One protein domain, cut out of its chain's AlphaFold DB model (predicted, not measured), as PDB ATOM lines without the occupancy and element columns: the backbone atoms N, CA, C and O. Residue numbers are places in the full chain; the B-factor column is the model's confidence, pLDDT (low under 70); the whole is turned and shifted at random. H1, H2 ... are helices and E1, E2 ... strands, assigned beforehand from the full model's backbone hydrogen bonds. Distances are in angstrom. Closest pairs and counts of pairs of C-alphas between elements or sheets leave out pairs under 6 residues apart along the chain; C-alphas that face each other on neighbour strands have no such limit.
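This is residues 3 to 112 of the 194 residues of the protein "Succinylarginine dihydrolase" of Acinetobacter sp. CIP 102143 (UniProt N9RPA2). Two small three-stranded sheets stand like the walls of a V, with edge strands E1 and E4 side by side at the closed edge and H4 at the open edge, between E3 and E6 and packed mainly on E6. H1 lies outside the first sheet, beyond the wall that turns away from the second sheet, and only grazes it; H2 and H3 cover one end of the V, and H5 lies at the far end of the printed part. The printed part has 110 residues with five named helices and six named strands, in the order E1 E2 H1 E3 H2 E4 E5 H3 H4 E6 H5; the sheets run E1 E2 E3 and E4 E5 E6, both mixed, and the class is mixed, helices and strands. The whole is compact, with a radius of gyration of the C-alphas of 14.3 A and spans of 42 by 35 by 27 A.

E1, residues 3 to 5, begins at C-alpha 3 (50.818, -76.728, 90.656) and is 7.1 A long; E2, residues 8 to 12, is 13.3 A long. H1, residues 19 to 32, is the longest helix, 19.9 A from C-alpha 19 (52.364, -73.343, 104.624) to C-alpha 32. E3, residues 38 to 42, measures 13.1 A, and H2, residues 49 to 55, measures 10.0 A. E4, residues 61 to 64, measures 10.0 A and E5, residues 70 to 75, measures 16.6 A. H3, residues 76 to 80, is 6.3 A long, and H4, residues 82 to 93, is 16.7 A long. E6, residues 98 to 104, is the longest strand, 17.0 A. H5, residues 107 to 110, is 4.9 A long and ends at C-alpha 110 (35.174, -79.273, 82.728).

E1 and E2 form an antiparallel hairpin, with N 3 and O 10 at 2.9 A, within hydrogen-bond range. E2 and E3 are parallel neighbours, with N 11 and O 40 at 3.0 A. E2, H1 and E3 make a strand-helix-strand unit, two parallel neighbour strands with a helix between, whose crossover is right-handed. H1 only grazes this sheet, with its residues 19 to 30. The closest C-alphas of E1 and E4 are those of Asn 5 and Ile 62, 5.8 A apart. E4 and E5 form the second hairpin, with N 63 and O 71 at 2.9 A. E5 and E6 are parallel neighbours, with N 102 and O 72 at 2.8 A; with H3 and H4 between them they make a second right-handed unit. H4 is on one face of this sheet, two layers, at a height of 8.2 A; it lies over E6 and runs along the strands, at 7 degrees to E6 on the local plane. The closest C-alphas of H4 and E6 are those of Ile 92 and Asp 99, 4.6 A apart. H4 and E3 are near each other, with 5 pairs of C-alphas within 10 A. H2 and H3 touch, closest at the C-alphas of Ser 55 and Ser 78, 4.4 A. H4, with residues 83 to 84 alone, touches H2, closest at the C-alphas of Asp 51 and Val 84, 7.1 A; they are about perpendicular at 86 degrees. H3 and H4 only just touch, and only at the corner, with 3 pairs of C-alphas within 8 A, the closest Arg 79 and Trp 85 at 5.1 A. H3 only grazes the sheet E4 E5 E6, with its residues 76 to 79. H4 and H5 are apart. In H1, H2, H3 and H4 every O i to N i+4 pair is within hydrogen-bond range; H5 is too short for such a pair.

The C-alphas farthest apart are those of Asn 32 and Glu 108, 43.0 A. Residues 16 to 22, of which 19 to 22 belong to H1, stand free. The printed part has no cut and no long link; the links E2 to H1 and E3 to H2 are short, and the others are tight. The mean pLDDT of the printed part is 95.1; residue 110 is under 70, and H5 has a mean of 72.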
ATOM      1  N   VAL A   3      50.120 -76.087  91.770       97.31
ATOM      2  CA  VAL A   3      50.818 -76.728  90.656       97.31
ATOM      3  C   VAL A   3      52.295 -76.336  90.712       97.31
ATOM      4  O   VAL A   3      52.650 -75.223  91.095       97.31
ATOM      5  N   SER A   4      53.179 -77.267  90.367       97.31
ATOM      6  CA  SER A   4      54.622 -77.030  90.333       97.31
ATOM      7  C   SER A   4      55.204 -77.406  88.983       97.31
ATOM      8  O   SER A   4      54.702 -78.320  88.327       97.31
ATOM      9  N   ASN A   5      56.287 -76.748  88.592       97.88
ATOM     10  CA  ASN A   5      57.128 -77.157  87.476       97.88
ATOM     11  C   ASN A   5      58.557 -76.685  87.738       97.88
ATOM     12  O   ASN A   5      58.775 -75.502  87.997       97.88
ATOM     13  N   GLN A   6      59.515 -77.613  87.691       95.94
ATOM     14  CA  GLN A   6      60.908 -77.355  88.064       95.94
ATOM     15  C   GLN A   6      60.997 -76.633  89.427       95.94
ATOM     16  O   GLN A   6      60.511 -77.153  90.430       95.94
ATOM     17  N   GLN A   7      61.583 -75.437  89.467       96.56
ATOM     18  CA  GLN A   7      61.772 -74.614  90.658       96.56
ATOM     19  C   GLN A   7      60.570 -73.741  91.043       96.56
ATOM     20  O   GLN A   7      60.614 -73.073  92.078       96.56
ATOM     21  N   VAL A   8      59.515 -73.719  90.226       98.06
ATOM     22  CA  VAL A   8      58.321 -72.895  90.447       98.06
ATOM     23  C   VAL A   8      57.262 -73.682  91.211       98.06
ATOM     24  O   VAL A   8      56.892 -74.795  90.823       98.06
ATOM     25  N   LEU A   9      56.733 -73.070  92.270       98.44
ATOM     26  CA  LEU A   9      55.521 -73.496  92.962       98.44
ATOM     27  C   LEU A   9      54.480 -72.378  92.855       98.44
ATOM     28  O   LEU A   9      54.654 -71.320  93.452       98.44
ATOM     29  N   PHE A  10      53.404 -72.633  92.112       98.38
ATOM     30  CA  PHE A  10      52.251 -71.745  91.994       98.38
ATOM     31  C   PHE A  10      51.104 -72.291  92.844       98.38
ATOM     32  O   PHE A  10      50.635 -73.411  92.612       98.38
ATOM     33  N   HIS A  11      50.677 -71.554  93.867       98.19
ATOM     34  CA  HIS A  11      49.718 -72.068  94.844       98.19
ATOM     35  C   HIS A  11      48.825 -70.989  95.452       98.19
ATOM     36  O   HIS A  11      49.157 -69.811  95.464       98.19
ATOM     37  N   TYR A  12      47.684 -71.416  95.992       98.00
ATOM     38  CA  TYR A  12      46.824 -70.554  96.801       98.00
ATOM     39  C   TYR A  12      47.426 -70.336  98.192       98.00
ATOM     40  O   TYR A  12      48.053 -71.253  98.725       98.00
ATOM     41  N   GLU A  13      47.194 -69.183  98.817       96.56
ATOM     42  CA  GLU A  13      47.713 -68.879 100.162       96.56
ATOM     43  C   GLU A  13      47.251 -69.865 101.253       96.56
ATOM     44  O   GLU A  13      47.910 -70.023 102.272       96.56
ATOM     45  N   GLN A  14      46.135 -70.567 101.041       94.81
ATOM     46  CA  GLN A  14      45.595 -71.574 101.962       94.81
ATOM     47  C   GLN A  14      45.778 -72.997 101.412       94.81
ATOM     48  O   GLN A  14      45.030 -73.915 101.745       94.81
ATOM     49  N   ALA A  15      46.756 -73.208 100.523       96.00
ATOM     50  CA  ALA A  15      46.960 -74.501  99.875       96.00
ATOM     51  C   ALA A  15      47.480 -75.590 100.824       96.00
ATOM     52  O   ALA A  15      47.268 -76.772 100.537       96.00
ATOM     53  N   PHE A  16      48.146 -75.215 101.922       96.88
ATOM     54  CA  PHE A  16      48.786 -76.141 102.860       96.88
ATOM     55  C   PHE A  16      48.464 -75.788 104.321       96.88
ATOM     56  O   PHE A  16      48.552 -74.631 104.713       96.88
ATOM     57  N   LEU A  17      48.202 -76.800 105.163       94.12
ATOM     58  CA  LEU A  17      47.867 -76.620 106.590       94.12
ATOM     59  C   LEU A  17      48.959 -75.888 107.401       94.12
ATOM     60  O   LEU A  17      48.653 -75.153 108.331       94.12
ATOM     61  N   TYR A  18      50.234 -76.086 107.049       96.06
ATOM     62  CA  TYR A  18      51.391 -75.446 107.694       96.06
ATOM     63  C   TYR A  18      52.290 -74.769 106.650       96.06
ATOM     64  O   TYR A  18      53.480 -75.084 106.559       96.06
ATOM     65  N   GLN A  19      51.713 -73.891 105.821       95.56
ATOM     66  CA  GLN A  19      52.364 -73.343 104.624       95.56
ATOM     67  C   GLN A  19      53.764 -72.782 104.880       95.56
ATOM     68  O   GLN A  19      54.706 -73.240 104.242       95.56
ATOM     69  N   ASP A  20      53.953 -71.920 105.880       96.25
ATOM     70  CA  ASP A  20      55.276 -71.364 106.207       96.25
ATOM     71  C   ASP A  20      56.336 -72.439 106.460       96.25
ATOM     72  O   ASP A  20      57.487 -72.325 106.034       96.25
ATOM     73  N   LYS A  21      55.957 -73.511 107.164       97.62
ATOM     74  CA  LYS A  21      56.857 -74.630 107.453       97.62
ATOM     75  C   LYS A  21      57.159 -75.419 106.180       97.62
ATOM     76  O   LYS A  21      58.317 -75.775 105.960       97.62
ATOM     77  N   VAL A  22      56.148 -75.662 105.345       97.00
ATOM     78  CA  VAL A  22      56.291 -76.342 104.049       97.00
ATOM     79  C   VAL A  22      57.214 -75.545 103.127       97.00
ATOM     80  O   VAL A  22      58.204 -76.091 102.645       97.00
ATOM     81  N   LEU A  23      56.962 -74.247 102.951       97.69
ATOM     82  CA  LEU A  23      57.751 -73.367 102.090       97.69
ATOM     83  C   LEU A  23      59.198 -73.234 102.579       97.69
ATOM     84  O   LEU A  23      60.124 -73.338 101.775       97.69
ATOM     85  N   LYS A  24      59.431 -73.105 103.895       97.88
ATOM     86  CA  LYS A  24      60.792 -73.108 104.467       97.88
ATOM     87  C   LYS A  24      61.535 -74.414 104.177       97.88
ATOM     88  O   LYS A  24      62.702 -74.377 103.784       97.88
ATOM     89  N   GLN A  25      60.872 -75.561 104.339       97.81
ATOM     90  CA  GLN A  25      61.470 -76.868 104.054       97.81
ATOM     91  C   GLN A  25      61.769 -77.059 102.566       97.81
ATOM     92  O   GLN A  25      62.861 -77.513 102.226       97.81
ATOM     93  N   LEU A  26      60.834 -76.696 101.683       97.12
ATOM     94  CA  LEU A  26      61.032 -76.753 100.234       97.12
ATOM     95  C   LEU A  26      62.186 -75.848  99.809       97.12
ATOM     96  O   LEU A  26      63.103 -76.304  99.138       97.12
ATOM     97  N   SER A  27      62.199 -74.601 100.281       97.62
ATOM     98  CA  SER A  27      63.263 -73.637  99.999       97.62
ATOM     99  C   SER A  27      64.642 -74.160 100.420       97.62
ATOM    100  O   SER A  27      65.601 -74.045  99.660       97.62
ATOM    101  N   GLN A  28      64.751 -74.795 101.595       97.81
ATOM    102  CA  GLN A  28      66.011 -75.398 102.038       97.81
ATOM    103  C   GLN A  28      66.430 -76.590 101.172       97.81
ATOM    104  O   GLN A  28      67.598 -76.694 100.805       97.81
ATOM    105  N   LYS A  29      65.497 -77.489 100.838       97.38
ATOM    106  CA  LYS A  29      65.794 -78.661 100.004       97.38
ATOM    107  C   LYS A  29      66.207 -78.260  98.588       97.38
ATOM    108  O   LYS A  29      67.162 -78.825  98.075       97.38
ATOM    109  N   MET A  30      65.553 -77.258  98.005       97.00
ATOM    110  CA  MET A  30      65.919 -76.699  96.700       97.00
ATOM    111  C   MET A  30      67.334 -76.112  96.725       97.00
ATOM    112  O   MET A  30      68.139 -76.448  95.864       97.00
ATOM    113  N   ARG A  31      67.688 -75.344  97.770       96.75
ATOM    114  CA  ARG A  31      69.058 -74.821  97.930       96.75
ATOM    115  C   ARG A  31      70.110 -75.924  97.985       96.75
ATOM    116  O   ARG A  31      71.176 -75.764  97.405       96.75
ATOM    117  N   ASN A  32      69.817 -77.041  98.652       96.81
ATOM    118  CA  ASN A  32      70.732 -78.185  98.706       96.81
ATOM    119  C   ASN A  32      70.946 -78.840  97.327       96.81
ATOM    120  O   ASN A  32      71.952 -79.513  97.132       96.81
ATOM    121  N   LEU A  33      70.015 -78.644  96.388       95.62
ATOM    122  CA  LEU A  33      70.128 -79.067  94.989       95.62
ATOM    123  C   LEU A  33      70.767 -77.992  94.091       95.62
ATOM    124  O   LEU A  33      70.863 -78.196  92.888       95.62
ATOM    125  N   GLY A  34      71.200 -76.855  94.652       96.50
ATOM    126  CA  GLY A  34      71.748 -75.727  93.892       96.50
ATOM    127  C   GLY A  34      70.691 -74.811  93.272       96.50
ATOM    128  O   GLY A  34      71.041 -73.901  92.528       96.50
ATOM    129  N   GLU A  35      69.415 -75.007  93.603       96.19
ATOM    130  CA  GLU A  35      68.288 -74.303  92.996       96.19
ATOM    131  C   GLU A  35      67.601 -73.344  93.977       96.19
ATOM    132  O   GLU A  35      67.572 -73.548  95.197       96.19
ATOM    133  N   ARG A  36      66.975 -72.290  93.449       96.19
ATOM    134  CA  ARG A  36      66.154 -71.365  94.245       96.19
ATOM    135  C   ARG A  36      64.675 -71.653  94.018       96.19
ATOM    136  O   ARG A  36      64.193 -71.542  92.900       96.19
ATOM    137  N   LEU A  37      63.939 -71.924  95.099       97.88
ATOM    138  CA  LEU A  37      62.476 -71.979  95.046       97.88
ATOM    139  C   LEU A  37      61.916 -70.621  94.600       97.88
ATOM    140  O   LEU A  37      62.183 -69.598  95.239       97.88
ATOM    141  N   ILE A  38      61.110 -70.637  93.544       97.56
ATOM    142  CA  ILE A  38      60.315 -69.500  93.083       97.56
ATOM    143  C   ILE A  38      58.883 -69.748  93.547       97.56
ATOM    144  O   ILE A  38      58.178 -70.603  93.011       97.56
ATOM    145  N   ASN A  39      58.497 -69.032  94.600       97.31
ATOM    146  CA  ASN A  39      57.180 -69.141  95.206       97.31
ATOM    147  C   ASN A  39      56.244 -68.088  94.615       97.31
ATOM    148  O   ASN A  39      56.506 -66.899  94.785       97.31
ATOM    149  N   ILE A  40      55.180 -68.528  93.950       97.56
ATOM    150  CA  ILE A  40      54.128 -67.664  93.417       97.56
ATOM    151  C   ILE A  40      52.858 -67.989  94.203       97.56
ATOM    152  O   ILE A  40      52.205 -69.010  93.972       97.56
ATOM    153  N   GLU A  41      52.561 -67.145  95.183       97.50
ATOM    154  CA  GLU A  41      51.406 -67.296  96.063       97.50
ATOM    155  C   GLU A  41      50.260 -66.406  95.574       97.50
ATOM    156  O   GLU A  41      50.444 -65.216  95.323       97.50
ATOM    157  N   VAL A  42      49.069 -66.989  95.453       97.62
ATOM    158  CA  VAL A  42      47.828 -66.261  95.179       97.62
ATOM    159  C   VAL A  42      47.149 -65.949  96.511       97.62
ATOM    160  O   VAL A  42      46.645 -66.882  97.148       97.62
ATOM    161  N   PRO A  43      47.101 -64.678  96.941       96.94
ATOM    162  CA  PRO A  43      46.491 -64.313  98.212       96.94
ATOM    163  C   PRO A  43      44.960 -64.247  98.100       96.94
ATOM    164  O   PRO A  43      44.397 -63.878  97.062       96.94
ATOM    165  N   ALA A  44      44.262 -64.570  99.187       96.31
ATOM    166  CA  ALA A  44      42.804 -64.702  99.205       96.31
ATOM    167  C   ALA A  44      42.087 -63.358  99.084       96.31
ATOM    168  O   ALA A  44      40.930 -63.300  98.667       96.31
ATOM    169  N   ASN A  45      42.778 -62.269  99.425       96.69
ATOM    170  CA  ASN A  45      42.287 -60.910  99.219       96.69
ATOM    171  C   ASN A  45      42.380 -60.446  97.752       96.69
ATOM    172  O   ASN A  45      41.783 -59.425  97.420       96.69
ATOM    173  N   ARG A  46      43.115 -61.164  96.888       96.44
ATOM    174  CA  ARG A  46      43.184 -60.905  95.440       96.44
ATOM    175  C   ARG A  46      42.242 -61.818  94.672       96.44
ATOM    176  O   ARG A  46      41.526 -61.333  93.806       96.44
ATOM    177  N   ILE A  47      42.226 -63.112  94.999       97.38
ATOM    178  CA  ILE A  47      41.323 -64.091  94.385       97.38
ATOM    179  C   ILE A  47      40.613 -64.882  95.483       97.38
ATOM    180  O   ILE A  47      41.253 -65.539  96.308       97.38
ATOM    181  N   SER A  48      39.281 -64.857  95.480       97.25
ATOM    182  CA  SER A  48      38.500 -65.635  96.439       97.25
ATOM    183  C   SER A  48      38.661 -67.139  96.190       97.25
ATOM    184  O   SER A  48      38.881 -67.580  95.062       97.25
ATOM    185  N   ILE A  49      38.486 -67.964  97.225       95.62
ATOM    186  CA  ILE A  49      38.517 -69.427  97.067       95.62
ATOM    187  C   ILE A  49      37.471 -69.917  96.053       95.62
ATOM    188  O   ILE A  49      37.716 -70.868  95.315       95.62
ATOM    189  N   GLN A  50      36.320 -69.241  95.991       96.19
ATOM    190  CA  GLN A  50      35.252 -69.556  95.051       96.19
ATOM    191  C   GLN A  50      35.705 -69.329  93.608       96.19
ATOM    192  O   GLN A  50      35.513 -70.215  92.777       96.19
ATOM    193  N   ASP A  51      36.353 -68.196  93.327       96.88
ATOM    194  CA  ASP A  51      36.893 -67.899  92.000       96.88
ATOM    195  C   ASP A  51      37.938 -68.932  91.587       96.88
ATOM    196  O   ASP A  51      37.879 -69.452  90.477       96.88
ATOM    197  N   VAL A  52      38.844 -69.299  92.500       94.88
ATOM    198  CA  VAL A  52      39.867 -70.317  92.230       94.88
ATOM    199  C   VAL A  52      39.243 -71.671  91.868       94.88
ATOM    200  O   VAL A  52      39.725 -72.350  90.957       94.88
ATOM    201  N   VAL A  53      38.198 -72.091  92.590       93.31
ATOM    202  CA  VAL A  53      37.498 -73.357  92.320       93.31
ATOM    203  C   VAL A  53      36.766 -73.293  90.982       93.31
ATOM    204  O   VAL A  53      36.921 -74.200  90.171       93.31
ATOM    205  N   GLN A  54      35.999 -72.231  90.732       93.44
ATOM    206  CA  GLN A  54      35.197 -72.095  89.514       93.44
ATOM    207  C   GLN A  54      36.053 -71.934  88.255       93.44
ATOM    208  O   GLN A  54      35.659 -72.385  87.183       93.44
ATOM    209  N   SER A  55      37.224 -71.311  88.375       94.12
ATOM    210  CA  SER A  55      38.117 -71.052  87.248       94.12
ATOM    211  C   SER A  55      39.078 -72.200  86.942       94.12
ATOM    212  O   SER A  55      39.733 -72.181  85.898       94.12
ATOM    213  N   TYR A  56      39.214 -73.162  87.862       93.69
ATOM    214  CA  TYR A  56      40.196 -74.246  87.791       93.69
ATOM    215  C   TYR A  56      41.652 -73.756  87.689       93.69
ATOM    216  O   TYR A  56      42.511 -74.461  87.158       93.69
ATOM    217  N   LEU A  57      41.968 -72.585  88.256       95.94
ATOM    218  CA  LEU A  57      43.280 -71.928  88.134       95.94
ATOM    219  C   LEU A  57      44.468 -72.857  88.440       95.94
ATOM    220  O   LEU A  57      45.452 -72.895  87.703       95.94
ATOM    221  N   PHE A  58      44.377 -73.642  89.515       96.19
ATOM    222  CA  PHE A  58      45.446 -74.567  89.923       96.19
ATOM    223  C   PHE A  58      45.323 -75.968  89.319       96.19
ATOM    224  O   PHE A  58      46.156 -76.827  89.598       96.19
ATOM    225  N   ASN A  59      44.313 -76.206  88.483       93.75
ATOM    226  CA  ASN A  59      44.265 -77.360  87.590       93.75
ATOM    227  C   ASN A  59      44.919 -77.052  86.230       93.75
ATOM    228  O   ASN A  59      44.649 -77.707  85.227       93.75
ATOM    229  N   SER A  60      45.794 -76.053  86.200       95.44
ATOM    230  CA  SER A  60      46.609 -75.680  85.054       95.44
ATOM    231  C   SER A  60      47.817 -76.598  84.875       95.44
ATOM    232  O   SER A  60      48.210 -77.366  85.763       95.44
ATOM    233  N   GLN A  61      48.437 -76.516  83.702       96.88
ATOM    234  CA  GLN A  61      49.771 -77.066  83.476       96.88
ATOM    235  C   GLN A  61      50.783 -75.926  83.408       96.88
ATOM    236  O   GLN A  61      50.475 -74.868  82.878       96.88
ATOM    237  N   ILE A  62      51.998 -76.146  83.906       98.12
ATOM    238  CA  ILE A  62      53.124 -75.238  83.681       98.12
ATOM    239  C   ILE A  62      54.169 -76.027  82.896       98.12
ATOM    240  O   ILE A  62      54.590 -77.096  83.342       98.12
ATOM    241  N   LEU A  63      54.547 -75.516  81.726       97.81
ATOM    242  CA  LEU A  63      55.436 -76.175  80.771       97.81
ATOM    243  C   LEU A  63      56.690 -75.332  80.565       97.81
ATOM    244  O   LEU A  63      56.580 -74.147  80.261       97.81
ATOM    245  N   THR A  64      57.870 -75.937  80.693       98.12
ATOM    246  CA  THR A  64      59.134 -75.272  80.342       98.12
ATOM    247  C   THR A  64      59.349 -75.325  78.833       98.12
ATOM    248  O   THR A  64      59.291 -76.396  78.229       98.12
ATOM    249  N   ARG A  65      59.612 -74.167  78.231       97.12
ATOM    250  CA  ARG A  65      59.976 -74.001  76.823       97.12
ATOM    251  C   ARG A  65      61.489 -74.152  76.628       97.12
ATOM    252  O   ARG A  65      62.265 -74.096  77.580       97.12
ATOM    253  N   HIS A  66      61.926 -74.295  75.377       95.56
ATOM    254  CA  HIS A  66      63.349 -74.427  75.026       95.56
ATOM    255  C   HIS A  66      64.213 -73.213  75.413       95.56
ATOM    256  O   HIS A  66      65.408 -73.370  75.638       95.56
ATOM    257  N   ASP A  67      63.619 -72.023  75.520       96.12
ATOM    258  CA  ASP A  67      64.276 -70.788  75.977       96.12
ATOM    259  C   ASP A  67      64.412 -70.701  77.514       96.12
ATOM    260  O   ASP A  67      64.918 -69.709  78.037       96.12
ATOM    261  N   GLY A  68      63.956 -71.722  78.252       94.50
ATOM    262  CA  GLY A  68      63.974 -71.775  79.717       94.50
ATOM    263  C   GLY A  68      62.826 -71.023  80.398       94.50
ATOM    264  O   GLY A  68      62.681 -71.106  81.619       94.50
ATOM    265  N   LYS A  69      61.983 -70.318  79.637       97.38
ATOM    266  CA  LYS A  69      60.756 -69.691  80.140       97.38
ATOM    267  C   LYS A  69      59.634 -70.715  80.260       97.38
ATOM    268  O   LYS A  69      59.751 -71.852  79.802       97.38
ATOM    269  N   MET A  70      58.536 -70.330  80.899       98.56
ATOM    270  CA  MET A  70      57.410 -71.212  81.165       98.56
ATOM    271  C   MET A  70      56.106 -70.672  80.584       98.56
ATOM    272  O   MET A  70      55.824 -69.478  80.620       98.56
ATOM    273  N   THR A  71      55.285 -71.585  80.073       98.38
ATOM    274  CA  THR A  71      53.905 -71.311  79.660       98.38
ATOM    275  C   THR A  71      52.951 -71.944  80.660       98.38
ATOM    276  O   THR A  71      53.114 -73.121  80.993       98.38
ATOM    277  N   ILE A  72      51.971 -71.179  81.138       98.12
ATOM    278  CA  ILE A  72      50.855 -71.712  81.916       98.12
ATOM    279  C   ILE A  72      49.679 -72.011  80.982       98.12
ATOM    280  O   ILE A  72      49.229 -71.145  80.238       98.12
ATOM    281  N   VAL A  73      49.200 -73.250  81.019       97.50
ATOM    282  CA  VAL A  73      48.049 -73.731  80.254       97.50
ATOM    283  C   VAL A  73      46.838 -73.753  81.174       97.50
ATOM    284  O   VAL A  73      46.822 -74.508  82.151       97.50
ATOM    285  N   VAL A  74      45.839 -72.930  80.873       96.50
ATOM    286  CA  VAL A  74      44.624 -72.748  81.679       96.50
ATOM    287  C   VAL A  74      43.372 -73.070  80.854       96.50
ATOM    288  O   VAL A  74      43.414 -72.987  79.625       96.50
ATOM    289  N   PRO A  75      42.253 -73.451  81.491       95.00
ATOM    290  CA  PRO A  75      40.998 -73.635  80.776       95.00
ATOM    291  C   PRO A  75      40.314 -72.285  80.491       95.00
ATOM    292  O   PRO A  75      40.613 -71.273  81.132       95.00
ATOM    293  N   GLU A  76      39.369 -72.265  79.552       94.75
ATOM    294  CA  GLU A  76      38.605 -71.065  79.173       94.75
ATOM    295  C   GLU A  76      37.872 -70.409  80.367       94.75
ATOM    296  O   GLU A  76      37.700 -69.192  80.412       94.75
ATOM    297  N   GLU A  77      37.502 -71.170  81.397       94.50
ATOM    298  CA  GLU A  77      36.916 -70.677  82.650       94.50
ATOM    299  C   GLU A  77      37.850 -69.716  83.402       94.50
ATOM    300  O   GLU A  77      37.383 -68.743  84.000       94.50
ATOM    301  N   SER A  78      39.170 -69.930  83.326       95.88
ATOM    302  CA  SER A  78      40.165 -68.998  83.875       95.88
ATOM    303  C   SER A  78      40.201 -67.674  83.121       95.88
ATOM    304  O   SER A  78      40.457 -66.641  83.732       95.88
ATOM    305  N   ARG A  79      39.907 -67.682  81.818       96.81
ATOM    306  CA  ARG A  79      39.797 -66.465  81.006       96.81
ATOM    307  C   ARG A  79      38.477 -65.733  81.239       96.81
ATOM    308  O   ARG A  79      38.453 -64.506  81.283       96.81
ATOM    309  N   LYS A  80      37.377 -66.476  81.394       96.19
ATOM    310  CA  LYS A  80      36.034 -65.923  81.645       96.19
ATOM    311  C   LYS A  80      35.908 -65.285  83.029       96.19
ATOM    312  O   LYS A  80      35.174 -64.311  83.181       96.19
ATOM    313  N   ASN A  81      36.614 -65.806  84.034       97.69
ATOM    314  CA  ASN A  81      36.680 -65.180  85.350       97.69
ATOM    315  C   ASN A  81      37.632 -63.970  85.310       97.69
ATOM    316  O   ASN A  81      38.850 -64.130  85.287       97.69
ATOM    317  N   GLN A  82      37.078 -62.753  85.318       97.75
ATOM    318  CA  GLN A  82      37.854 -61.513  85.176       97.75
ATOM    319  C   GLN A  82      38.912 -61.329  86.271       97.75
ATOM    320  O   GLN A  82      40.018 -60.901  85.964       97.75
ATOM    321  N   VAL A  83      38.606 -61.683  87.524       98.00
ATOM    322  CA  VAL A  83      39.545 -61.555  88.652       98.00
ATOM    323  C   VAL A  83      40.759 -62.460  88.438       98.00
ATOM    324  O   VAL A  83      41.901 -62.023  88.573       98.00
ATOM    325  N   VAL A  84      40.512 -63.710  88.038       98.00
ATOM    326  CA  VAL A  84      41.565 -64.689  87.739       98.00
ATOM    327  C   VAL A  84      42.365 -64.285  86.507       98.00
ATOM    328  O   VAL A  84      43.593 -64.349  86.529       98.00
ATOM    329  N   TRP A  85      41.689 -63.844  85.446       98.31
ATOM    330  CA  TRP A  85      42.350 -63.425  84.219       98.31
ATOM    331  C   TRP A  85      43.248 -62.209  84.446       98.31
ATOM    332  O   TRP A  85      44.401 -62.220  84.020       98.31
ATOM    333  N   SER A  86      42.765 -61.188  85.159       97.94
ATOM    334  CA  SER A  86      43.571 -60.021  85.525       97.94
ATOM    335  C   SER A  86      44.802 -60.421  86.332       97.94
ATOM    336  O   SER A  86      45.903 -60.033  85.957       97.94
ATOM    337  N   TYR A  87      44.646 -61.268  87.353       97.81
ATOM    338  CA  TYR A  87      45.782 -61.747  88.144       97.81
ATOM    339  C   TYR A  87      46.811 -62.510  87.299       97.81
ATOM    340  O   TYR A  87      48.009 -62.310  87.458       97.81
ATOM    341  N   LEU A  88      46.369 -63.379  86.383       97.75
ATOM    342  CA  LEU A  88      47.284 -64.108  85.500       97.75
ATOM    343  C   LEU A  88      48.087 -63.162  84.595       97.75
ATOM    344  O   LEU A  88      49.274 -63.404  84.386       97.75
ATOM    345  N   ASN A  89      47.458 -62.103  84.073       97.94
ATOM    346  CA  ASN A  89      48.144 -61.109  83.243       97.94
ATOM    347  C   ASN A  89      49.143 -60.277  84.060       97.94
ATOM    348  O   ASN A  89      50.270 -60.094  83.621       97.94
ATOM    349  N   GLU A  90      48.780 -59.850  85.269       96.62
ATOM    350  CA  GLU A  90      49.726 -59.182  86.175       96.62
ATOM    351  C   GLU A  90      50.908 -60.105  86.521       96.62
ATOM    352  O   GLU A  90      52.065 -59.705  86.429       96.62
ATOM    353  N   MET A  91      50.639 -61.378  86.832       95.50
ATOM    354  CA  MET A  91      51.666 -62.362  87.181       95.50
ATOM    355  C   MET A  91      52.711 -62.539  86.068       95.50
ATOM    356  O   MET A  91      53.898 -62.671  86.372       95.50
ATOM    357  N   ILE A  92      52.317 -62.547  84.788       95.75
ATOM    358  CA  ILE A  92      53.292 -62.660  83.685       95.75
ATOM    359  C   ILE A  92      54.110 -61.374  83.477       95.75
ATOM    360  O   ILE A  92      55.198 -61.436  82.905       95.75
ATOM    361  N   GLU A  93      53.638 -60.226  83.975       95.06
ATOM    362  CA  GLU A  93      54.359 -58.946  83.948       95.06
ATOM    363  C   GLU A  93      55.365 -58.802  85.110       95.06
ATOM    364  O   GLU A  93      56.348 -58.072  84.986       95.06
ATOM    365  N   GLU A  94      55.196 -59.550  86.208       92.56
ATOM    366  CA  GLU A  94      56.072 -59.517  87.396       92.56
ATOM    367  C   GLU A  94      57.474 -60.129  87.177       92.56
ATOM    368  O   GLU A  94      58.326 -60.112  88.070       92.56
ATOM    369  N   GLY A  95      57.757 -60.655  85.981       90.19
ATOM    370  CA  GLY A  95      59.083 -61.164  85.618       90.19
ATOM    371  C   GLY A  95      59.404 -62.554  86.175       90.19
ATOM    372  O   GLY A  95      60.574 -62.951  86.219       90.19
ATOM    373  N   TYR A  96      58.386 -63.319  86.579       94.44
ATOM    374  CA  TYR A  96      58.527 -64.739  86.902       94.44
ATOM    375  C   TYR A  96      58.989 -65.568  85.683       94.44
ATOM    376  O   TYR A  96      58.983 -65.098  84.543       94.44
ATOM    377  N   PRO A  97      59.394 -66.841  85.879       96.81
ATOM    378  CA  PRO A  97      59.661 -67.736  84.754       96.81
ATOM    379  C   PRO A  97      58.439 -67.961  83.860       96.81
ATOM    380  O   PRO A  97      58.616 -68.221  82.675       96.81
ATOM    381  N   ILE A  98      57.227 -67.881  84.420       97.88
ATOM    382  CA  ILE A  98      55.969 -67.968  83.674       97.88
ATOM    383  C   ILE A  98      55.725 -66.627  82.984       97.88
ATOM    384  O   ILE A  98      55.470 -65.640  83.663       97.88
ATOM    385  N   ASP A  99      55.795 -66.602  81.653       97.44
ATOM    386  CA  ASP A  99      55.681 -65.372  80.850       97.44
ATOM    387  C   ASP A  99      54.637 -65.462  79.724       97.44
ATOM    388  O   ASP A  99      54.423 -64.507  78.982       97.44
ATOM    389  N   LYS A 100      53.984 -66.618  79.577       97.88
ATOM    390  CA  LYS A 100      52.955 -66.857  78.564       97.88
ATOM    391  C   LYS A 100      51.783 -67.602  79.177       97.88
ATOM    392  O   LYS A 100      51.972 -68.599  79.873       97.88
ATOM    393  N   ILE A 101      50.579 -67.149  78.848       98.25
ATOM    394  CA  ILE A 101      49.329 -67.841  79.153       98.25
ATOM    395  C   ILE A 101      48.807 -68.459  77.858       98.25
ATOM    396  O   ILE A 101      48.727 -67.785  76.831       98.25
ATOM    397  N   GLU A 102      48.448 -69.734  77.905       97.81
ATOM    398  CA  GLU A 102      47.782 -70.438  76.815       97.81
ATOM    399  C   GLU A 102      46.437 -70.966  77.304       97.81
ATOM    400  O   GLU A 102      46.350 -71.566  78.376       97.81
ATOM    401  N   VAL A 103      45.381 -70.696  76.541       96.75
ATOM    402  CA  VAL A 103      44.005 -71.015  76.929       96.75
ATOM    403  C   VAL A 103      43.473 -72.108  76.019       96.75
ATOM    404  O   VAL A 103      43.568 -71.984  74.799       96.75
ATOM    405  N   PHE A 104      42.902 -73.156  76.612       92.50
ATOM    406  CA  PHE A 104      42.238 -74.235  75.883       92.50
ATOM    407  C   PHE A 104      40.772 -74.350  76.283       92.50
ATOM    408  O   PHE A 104      40.421 -74.262  77.463       92.50
ATOM    409  N   ASP A 105      39.927 -74.599  75.288       87.75
ATOM    410  CA  ASP A 105      38.539 -74.980  75.507       87.75
ATOM    411  C   ASP A 105      38.475 -76.475  75.853       87.75
ATOM    412  O   ASP A 105      38.856 -77.331  75.055       87.75
ATOM    413  N   LEU A 106      38.037 -76.773  77.076       82.19
ATOM    414  CA  LEU A 106      37.891 -78.128  77.614       82.19
ATOM    415  C   LEU A 106      36.477 -78.353  78.170       82.19
ATOM    416  O   LEU A 106      36.312 -79.150  79.095       82.19
ATOM    417  N   VAL A 107      35.466 -77.645  77.646       73.25
ATOM    418  CA  VAL A 107      34.105 -77.579  78.215       73.25
ATOM    419  C   VAL A 107      33.537 -78.950  78.608       73.25
ATOM    420  O   VAL A 107      33.005 -79.086  79.709       73.25
ATOM    421  N   GLU A 108      33.686 -79.990  77.785       71.00
ATOM    422  CA  GLU A 108      33.138 -81.325  78.094       71.00
ATOM    423  C   GLU A 108      33.834 -82.016  79.280       71.00
ATOM    424  O   GLU A 108      33.193 -82.668  80.109       71.00
ATOM    425  N   SER A 109      35.149 -81.837  79.408       75.25
ATOM    426  CA  SER A 109      35.913 -82.350  80.549       75.25
ATOM    427  C   SER A 109      35.629 -81.529  81.811       75.25
ATOM    428  O   SER A 109      35.472 -82.077  82.905       75.25
ATOM    429  N   MET A 110      35.480 -80.213  81.652       69.75
ATOM    430  CA  MET A 110      35.174 -79.273  82.728       69.75
ATOM    431  C   MET A 110      33.782 -79.506  83.328       69.75
ATOM    432  O   MET A 110      33.636 -79.438  84.547       69.75
ATOM    433  N   GLN A 111      32.784 -79.887  82.519       72.44
ATOM    434  CA  GLN A 111      31.448 -80.282  83.000       72.44
ATOM    435  C   GLN A 111      31.480 -81.483  83.960       72.44
ATOM    436  O   GLN A 111      30.592 -81.620  84.800       72.44
ATOM    437  N   ASN A 112      32.524 -82.313  83.885       72.50
ATOM    438  CA  ASN A 112      32.757 -83.450  84.782       72.50
ATOM    439  C   ASN A 112      33.904 -83.201  85.781       72.50
ATOM    440  O   ASN A 112      34.360 -84.116  86.465       72.50
TER     441      ASN A 112